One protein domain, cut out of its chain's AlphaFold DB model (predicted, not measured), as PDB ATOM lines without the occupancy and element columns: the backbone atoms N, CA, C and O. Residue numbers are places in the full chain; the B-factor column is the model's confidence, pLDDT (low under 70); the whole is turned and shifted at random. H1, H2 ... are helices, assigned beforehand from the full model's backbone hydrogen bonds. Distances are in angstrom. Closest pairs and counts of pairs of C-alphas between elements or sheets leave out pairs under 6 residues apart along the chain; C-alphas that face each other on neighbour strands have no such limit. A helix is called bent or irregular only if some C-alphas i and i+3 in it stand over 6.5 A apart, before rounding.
ATOM      1  N   LEU A   7     -37.645  14.981 -18.367       81.38
ATOM      2  CA  LEU A   7     -36.890  13.975 -17.612       81.38
ATOM      3  C   LEU A   7     -35.801  13.291 -18.449       81.38
ATOM      4  O   LEU A   7     -34.711  13.033 -17.945       81.38
ATOM      5  N   ALA A   8     -36.060  13.033 -19.729       80.62
ATOM      6  CA  ALA A   8     -35.064  12.422 -20.603       80.62
ATOM      7  C   ALA A   8     -33.946  13.418 -20.940       80.62
ATOM      8  O   ALA A   8     -32.769  13.068 -20.902       80.62
ATOM      9  N   ALA A   9     -34.303  14.685 -21.177       83.12
ATOM     10  CA  ALA A   9     -33.330  15.761 -21.344       83.12
ATOM     11  C   ALA A   9     -32.488  15.961 -20.071       83.12
ATOM     12  O   ALA A   9     -31.284  16.198 -20.148       83.12
ATOM     13  N   TRP A  10     -33.095  15.820 -18.888       81.88
ATOM     14  CA  TRP A  10     -32.375  15.845 -17.616       81.88
ATOM     15  C   TRP A  10     -31.357  14.700 -17.504       81.88
ATOM     16  O   TRP A  10     -30.216  14.941 -17.115       81.88
ATOM     17  N   LEU A  11     -31.716  13.486 -17.926       80.50
ATOM     18  CA  LEU A  11     -30.806  12.335 -17.930       80.50
ATOM     19  C   LEU A  11     -29.580  12.589 -18.827       80.50
ATOM     20  O   LEU A  11     -28.444  12.379 -18.399       80.50
ATOM     21  N   VAL A  12     -29.786  13.149 -20.023       83.06
ATOM     22  CA  VAL A  12     -28.691  13.552 -20.926       83.06
ATOM     23  C   VAL A  12     -27.832  14.660 -20.308       83.06
ATOM     24  O   VAL A  12     -26.610  14.608 -20.406       83.06
ATOM     25  N   ARG A  13     -28.427  15.632 -19.601       82.06
ATOM     26  CA  ARG A  13     -27.685  16.693 -18.884       82.06
ATOM     27  C   ARG A  13     -26.786  16.172 -17.770       82.06
ATOM     28  O   ARG A  13     -25.767  16.807 -17.478       82.06
ATOM     29  N   MET A  14     -27.179  15.063 -17.146       74.31
ATOM     30  CA  MET A  14     -26.394  14.393 -16.114       74.31
ATOM     31  C   MET A  14     -25.261  13.566 -16.719       74.31
ATOM     32  O   MET A  14     -24.156  13.590 -16.185       74.31
ATOM     33  N   ALA A  15     -25.517  12.877 -17.832       74.06
ATOM     34  CA  ALA A  15     -24.543  11.997 -18.474       74.06
ATOM     35  C   ALA A  15     -23.524  12.728 -19.364       74.06
ATOM     36  O   ALA A  15     -22.390  12.277 -19.497       74.06
ATOM     37  N   CYS A  16     -23.918  13.839 -19.986       76.12
ATOM     38  CA  CYS A  16     -23.099  14.545 -20.964       76.12
ATOM     39  C   CYS A  16     -22.193  15.607 -20.308       76.12
ATOM     40  O   CYS A  16     -22.675  16.420 -19.505       76.12
ATOM     41  N   PRO A  17     -20.896  15.667 -20.672       71.19
ATOM     42  CA  PRO A  17     -20.013  16.759 -20.281       71.19
ATOM     43  C   PRO A  17     -20.587  18.128 -20.664       71.19
ATOM     44  O   PRO A  17     -21.146  18.306 -21.746       71.19
ATOM     45  N   ALA A  18     -20.395  19.137 -19.807       70.94
ATOM     46  CA  ALA A  18     -20.971  20.474 -19.998       70.94
ATOM     47  C   ALA A  18     -20.615  21.129 -21.349       70.94
ATOM     48  O   ALA A  18     -21.412  21.902 -21.872       70.94
ATOM     49  N   ARG A  19     -19.440  20.801 -21.904       70.88
ATOM     50  CA  ARG A  19     -18.951  21.309 -23.191       70.88
ATOM     51  C   ARG A  19     -19.739  20.769 -24.383       70.88
ATOM     52  O   ARG A  19     -20.036  21.518 -25.304       70.88
ATOM     53  N   ASP A  20     -20.059  19.480 -24.352       75.81
ATOM     54  CA  ASP A  20     -20.653  18.772 -25.487       75.81
ATOM     55  C   ASP A  20     -22.197  18.752 -25.379       75.81
ATOM     56  O   ASP A  20     -22.909  18.533 -26.358       75.81
ATOM     57  N   LEU A  21     -22.726  19.089 -24.196       80.94
ATOM     58  CA  LEU A  21     -24.150  19.177 -23.883       80.94
ATOM     59  C   LEU A  21     -25.009  19.997 -24.871       80.94
ATOM     60  O   LEU A  21     -26.064  19.484 -25.245       80.94
ATOM     61  N   PRO A  22     -24.644  21.232 -25.286       83.25
ATOM     62  CA  PRO A  22     -25.479  22.003 -26.211       83.25
ATOM     63  C   PRO A  22     -25.575  21.353 -27.596       83.25
ATOM     64  O   PRO A  22     -26.635  21.412 -28.211       83.25
ATOM     65  N   TYR A  23     -24.513  20.684 -28.056       85.06
ATOM     66  CA  TYR A  23     -24.506  19.979 -29.339       85.06
ATOM     67  C   TYR A  23     -25.372  18.722 -29.278       85.06
ATOM     68  O   TYR A  23     -26.227  18.523 -30.133       85.06
ATOM     69  N   VAL A  24     -25.206  17.913 -28.227       85.44
ATOM     70  CA  VAL A  24     -25.962  16.665 -28.048       85.44
ATOM     71  C   VAL A  24     -27.454  16.932 -27.858       85.44
ATOM     72  O   VAL A  24     -28.269  16.246 -28.465       85.44
ATOM     73  N   LEU A  25     -27.833  17.914 -27.030       87.56
ATOM     74  CA  LEU A  25     -29.245  18.274 -26.854       87.56
ATOM     75  C   LEU A  25     -29.834  18.905 -28.117       87.56
ATOM     76  O   LEU A  25     -30.963  18.580 -28.465       87.56
ATOM     77  N   GLY A  26     -29.077  19.766 -28.805       87.00
ATOM     78  CA  GLY A  26     -29.523  20.379 -30.055       87.00
ATOM     79  C   GLY A  26     -29.820  19.344 -31.139       87.00
ATOM     80  O   GLY A  26     -30.859  19.428 -31.788       87.00
ATOM     81  N   ASP A  27     -28.960  18.335 -31.280       89.88
ATOM     82  CA  ASP A  27     -29.144  17.240 -32.237       89.88
ATOM     83  C   ASP A  27     -30.353  16.355 -31.874       89.88
ATOM     84  O   ASP A  27     -31.218  16.086 -32.708       89.88
ATOM     85  N   LEU A  28     -30.494  15.994 -30.591       88.00
ATOM     86  CA  LEU A  28     -31.638  15.223 -30.082       88.00
ATOM     87  C   LEU A  28     -32.977  15.943 -30.272       88.00
ATOM     88  O   LEU A  28     -33.977  15.305 -30.610       88.00
ATOM     89  N   ASP A  29     -33.007  17.253 -30.033       89.06
ATOM     90  CA  ASP A  29     -34.212  18.063 -30.180       89.06
ATOM     91  C   ASP A  29     -34.561  18.257 -31.669       89.06
ATOM     92  O   ASP A  29     -35.728  18.119 -32.040       89.06
ATOM     93  N   ALA A  30     -33.564  18.454 -32.540       87.94
ATOM     94  CA  ALA A  30     -33.764  18.524 -33.989       87.94
ATOM     95  C   ALA A  30     -34.316  17.205 -34.560       87.94
ATOM     96  O   ALA A  30     -35.317  17.201 -35.281       87.94
ATOM     97  N   GLU A  31     -33.735  16.059 -34.193       89.25
ATOM     98  CA  GLU A  31     -34.242  14.748 -34.615       89.25
ATOM     99  C   GLU A  31     -35.633  14.438 -34.036       89.25
ATOM    100  O   GLU A  31     -36.459  13.788 -34.691       89.25
ATOM    101  N   PHE A  32     -35.924  14.902 -32.817       89.25
ATOM    102  CA  PHE A  32     -37.246  14.763 -32.211       89.25
ATOM    103  C   PHE A  32     -38.309  15.510 -33.011       89.25
ATOM    104  O   PHE A  32     -39.387  14.959 -33.249       89.25
ATOM    105  N   GLU A  33     -38.010  16.730 -33.454       88.75
ATOM    106  CA  GLU A  33     -38.908  17.514 -34.300       88.75
ATOM    107  C   GLU A  33     -39.103  16.868 -35.675       88.75
ATOM    108  O   GLU A  33     -40.251  16.683 -36.091       88.75
ATOM    109  N   LEU A  34     -38.022  16.419 -36.324       89.12
ATOM    110  CA  LEU A  34     -38.071  15.740 -37.627       89.12
ATOM    111  C   LEU A  34     -38.927  14.467 -37.606       89.12
ATOM    112  O   LEU A  34     -39.632  14.166 -38.567       89.12
ATOM    113  N   ARG A  35     -38.917  13.723 -36.495       85.94
ATOM    114  CA  ARG A  35     -39.724  12.500 -36.328       85.94
ATOM    115  C   ARG A  35     -41.165  12.773 -35.886       85.94
ATOM    116  O   ARG A  35     -41.922  11.831 -35.656       85.94
ATOM    117  N   GLY A  36     -41.552  14.038 -35.723       85.75
ATOM    118  CA  GLY A  36     -42.888  14.421 -35.274       85.75
ATOM    119  C   GLY A  36     -43.115  14.214 -33.775       85.75
ATOM    120  O   GLY A  36     -44.248  13.989 -33.351       85.75
ATOM    121  N   GLY A  37     -42.070  14.283 -32.954       83.00
ATOM    122  CA  GLY A  37     -42.115  14.252 -31.490       83.00
ATOM    123  C   GLY A  37     -42.480  12.923 -30.795       83.00
ATOM    124  O   GLY A  37     -43.272  12.947 -29.846       83.00
ATOM    125  N   PRO A  38     -41.953  11.752 -31.205       89.19
ATOM    126  CA  PRO A  38     -42.202  10.488 -30.515       89.19
ATOM    127  C   PRO A  38     -41.451  10.403 -29.172       89.19
ATOM    128  O   PRO A  38     -40.254  10.123 -29.118       89.19
ATOM    129  N   VAL A  39     -42.171  10.563 -28.055       87.88
ATOM    130  CA  VAL A  39     -41.611  10.536 -26.682       87.88
ATOM    131  C   VAL A  39     -40.825   9.253 -26.382       87.88
ATOM    132  O   VAL A  39     -39.753   9.302 -25.782       87.88
ATOM    133  N   ARG A  40     -41.326   8.091 -26.827       88.81
ATOM    134  CA  ARG A  40     -40.657   6.791 -26.623       88.81
ATOM    135  C   ARG A  40     -39.302   6.710 -27.322       88.81
ATOM    136  O   ARG A  40     -38.385   6.077 -26.807       88.81
ATOM    137  N   TRP A  41     -39.190   7.323 -28.496       91.50
ATOM    138  CA  TRP A  41     -37.942   7.350 -29.247       91.50
ATOM    139  C   TRP A  41     -36.908   8.232 -28.542       91.50
ATOM    140  O   TRP A  41     -35.783   7.780 -28.347       91.50
ATOM    141  N   TYR A  42     -37.321   9.413 -28.064       90.12
ATOM    142  CA  TYR A  42     -36.441  10.312 -27.312       90.12
ATOM    143  C   TYR A  42     -35.880   9.626 -26.064       90.12
ATOM    144  O   TYR A  42     -34.683   9.668 -25.815       90.12
ATOM    145  N   TRP A  43     -36.726   8.916 -25.309       88.44
ATOM    146  CA  TRP A  43     -36.287   8.135 -24.148       88.44
ATOM    147  C   TRP A  43     -35.277   7.047 -24.500       88.44
ATOM    148  O   TRP A  43     -34.284   6.873 -23.796       88.44
ATOM    149  N   ARG A  44     -35.520   6.315 -25.590       89.31
ATOM    150  CA  ARG A  44     -34.615   5.257 -26.044       89.31
ATOM    151  C   ARG A  44     -33.254   5.826 -26.438       89.31
ATOM    152  O   ARG A  44     -32.245   5.216 -26.100       89.31
ATOM    153  N   GLN A  45     -33.229   6.978 -27.109       88.44
ATOM    154  CA  GLN A  45     -31.979   7.651 -27.447       88.44
ATOM    155  C   GLN A  45     -31.286   8.215 -26.216       88.44
ATOM    156  O   GLN A  45     -30.124   7.911 -26.001       88.44
ATOM    157  N   ALA A  46     -32.003   8.923 -25.343       87.25
ATOM    158  CA  ALA A  46     -31.444   9.433 -24.095       87.25
ATOM    159  C   ALA A  46     -30.767   8.323 -23.273       87.25
ATOM    160  O   ALA A  46     -29.639   8.505 -22.826       87.25
ATOM    161  N   LEU A  47     -31.403   7.154 -23.127       86.31
ATOM    162  CA  LEU A  47     -30.822   6.010 -22.417       86.31
ATOM    163  C   LEU A  47     -29.614   5.406 -23.140       86.31
ATOM    164  O   LEU A  47     -28.605   5.117 -22.499       86.31
ATOM    165  N   ARG A  48     -29.701   5.216 -24.463       87.06
ATOM    166  CA  ARG A  48     -28.614   4.628 -25.257       87.06
ATOM    167  C   ARG A  48     -27.375   5.524 -25.260       87.06
ATOM    168  O   ARG A  48     -26.270   5.034 -25.058       87.06
ATOM    169  N   SER A  49     -27.570   6.828 -25.430       83.12
ATOM    170  CA  SER A  49     -26.495   7.819 -25.463       83.12
ATOM    171  C   SER A  49     -25.920   8.093 -24.078       83.12
ATOM    172  O   SER A  49     -24.734   8.376 -23.961       83.12
ATOM    173  N   ALA A  50     -26.718   7.990 -23.009       78.94
ATOM    174  CA  ALA A  50     -26.249   8.286 -21.658       78.94
ATOM    175  C   ALA A  50     -25.067   7.415 -21.221       78.94
ATOM    176  O   ALA A  50     -24.138   7.933 -20.610       78.94
ATOM    177  N   GLY A  51     -25.070   6.121 -21.557       75.06
ATOM    178  CA  GLY A  51     -23.960   5.225 -21.223       75.06
ATOM    179  C   GLY A  51     -22.649   5.633 -21.902       75.06
ATOM    180  O   GLY A  51     -21.604   5.729 -21.255       75.06
ATOM    181  N   GLU A  52     -22.695   5.939 -23.197       78.12
ATOM    182  CA  GLU A  52     -21.496   6.338 -23.944       78.12
ATOM    183  C   GLU A  52     -21.014   7.743 -23.570       78.12
ATOM    184  O   GLU A  52     -19.821   7.963 -23.385       78.12
ATOM    185  N   LEU A  53     -21.933   8.682 -23.346       77.25
ATOM    186  CA  LEU A  53     -21.603  10.030 -22.880       77.25
ATOM    187  C   LEU A  53     -20.983  10.006 -21.478       77.25
ATOM    188  O   LEU A  53     -19.994  10.700 -21.229       77.25
ATOM    189  N   ALA A  54     -21.503   9.152 -20.592       67.19
ATOM    190  CA  ALA A  54     -20.944   8.944 -19.264       67.19
ATOM    191  C   ALA A  54     -19.535   8.345 -19.336       67.19
ATOM    192  O   ALA A  54     -18.625   8.849 -18.683       67.19
ATOM    193  N   THR A  55     -19.317   7.313 -20.155       70.06
ATOM    194  CA  THR A  55     -17.987   6.691 -20.297       70.06
ATOM    195  C   THR A  55     -16.976   7.625 -20.962       70.06
ATOM    196  O   THR A  55     -15.819   7.670 -20.542       70.06
ATOM    197  N   MET A  56     -17.398   8.433 -21.936       69.56
ATOM    198  CA  MET A  56     -16.568   9.473 -22.549       69.56
ATOM    199  C   MET A  56     -16.200  10.570 -21.541       69.56
ATOM    200  O   MET A  56     -15.048  11.008 -21.498       69.56
ATOM    201  N   GLY A  57     -17.150  10.965 -20.688       65.62
ATOM    202  CA  GLY A  57     -16.910  11.849 -19.551       65.62
ATOM    203  C   GLY A  57     -15.928  11.247 -18.545       65.62
ATOM    204  O   GLY A  57     -14.975  11.916 -18.159       65.62
ATOM    205  N   MET A  58     -16.096   9.971 -18.184       60.12
ATOM    206  CA  MET A  58     -15.233   9.265 -17.230       60.12
ATOM    207  C   MET A  58     -13.798   9.100 -17.735       60.12
ATOM    208  O   MET A  58     -12.872   9.315 -16.965       60.12
ATOM    209  N   ARG A  59     -13.594   8.770 -19.018       64.62
ATOM    210  CA  ARG A  59     -12.250   8.637 -19.614       64.62
ATOM    211  C   ARG A  59     -11.483   9.957 -19.677       64.62
ATOM    212  O   ARG A  59     -10.259   9.941 -19.709       64.62
ATOM    213  N   ARG A  60     -12.195  11.085 -19.740       62.94
ATOM    214  CA  ARG A  60     -11.602  12.432 -19.729       62.94
ATOM    215  C   ARG A  60     -11.518  13.049 -18.338       62.94
ATOM    216  O   ARG A  60     -10.793  14.023 -18.174       62.94
ATOM    217  N   SER A  61     -12.274  12.542 -17.369       53.56
ATOM    218  CA  SER A  61     -12.230  13.027 -15.997       53.56
ATOM    219  C   SER A  61     -11.162  12.286 -15.203       53.56
ATOM    220  O   SER A  61     -11.048  11.069 -15.325       53.56
TER     221      SER A  61
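What this domain is: This is residues 7 to 61 of the 185 residues of an uncharacterized protein of Solibacter usitatus (strain Ellin6076) (UniProt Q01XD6). What shape do the three helices make? Three helices run roughly lengthwise, their centres making a triangle: short H1 packs along the long H3, while H2 runs back the opposite way and meets H1 with residues 21 to 25 alone. The H2 side is loosely joined, as H2 and H3 come close but do not clearly touch. What is the make-up? There are 55 printed residues with three named helices, in the order H1, H2, H3, and no named strand; the class is all helix. How large is it? It is compact, with a radius of gyration of the C-alphas of 11.0 A, and its outline is a rod, spanning 36 by 17 by 15 A.

Where its parts are: Where does the first helix lie? H1 holds residues 7 to 15, 12.5 A from first to last C-alpha, and C-alpha 7 is at (-36.890, 13.975, -17.612). Where is the second? H2 holds residues 21 to 34 and is 19.9 A long from first to last C-alpha, beginning at C-alpha 21 at (-24.150, 19.177, -23.883). And the third? H3 holds residues 39 to 60, 30.9 A from first to last C-alpha, and ends at C-alpha 60 at (-11.602, 12.432, -19.729). It has a kink of 27 degrees near residue 48 and is neither bent nor irregular, but only just: C-alphas 48 and 51 are 6.2 A apart.

How they stand to each other: How does H1 stand to H2? They touch and form a helical hairpin, running opposite ways at a shallow tilt of 32 degrees. Their closest C-alphas, those of Arg 13 and Leu 21, are 6.6 A apart. How does H1 stand to H3? They touch, with 17 pairs of C-alphas within 8 A, and run the same way at a shallow tilt of 12 degrees; the closest C-alphas, those of Ala 15 and Ala 54, are 4.8 A apart. And H2 to H3? They are close but not clearly touching, running opposite ways at a shallow tilt of 20 degrees, and the closest C-alphas, those of Phe 32 and Tyr 42, are 6.7 A apart. What do the backbones show? In H1 and H2 every O i to N i+4 pair is within hydrogen-bond range; in H3, 16 of 18 are.

The domain as a whole: How far does it reach? The two C-alphas farthest apart, those of Gly 36 and Ser 61, are 36.2 A apart. Is there a cut, and are the links long? The printed part has no cut, and the links H1 to H2 and H2 to H3 are both tight. Where is confidence low? The mean pLDDT of the printed part is 80.8, and residue 54 and residues 56 to 61 are under 70.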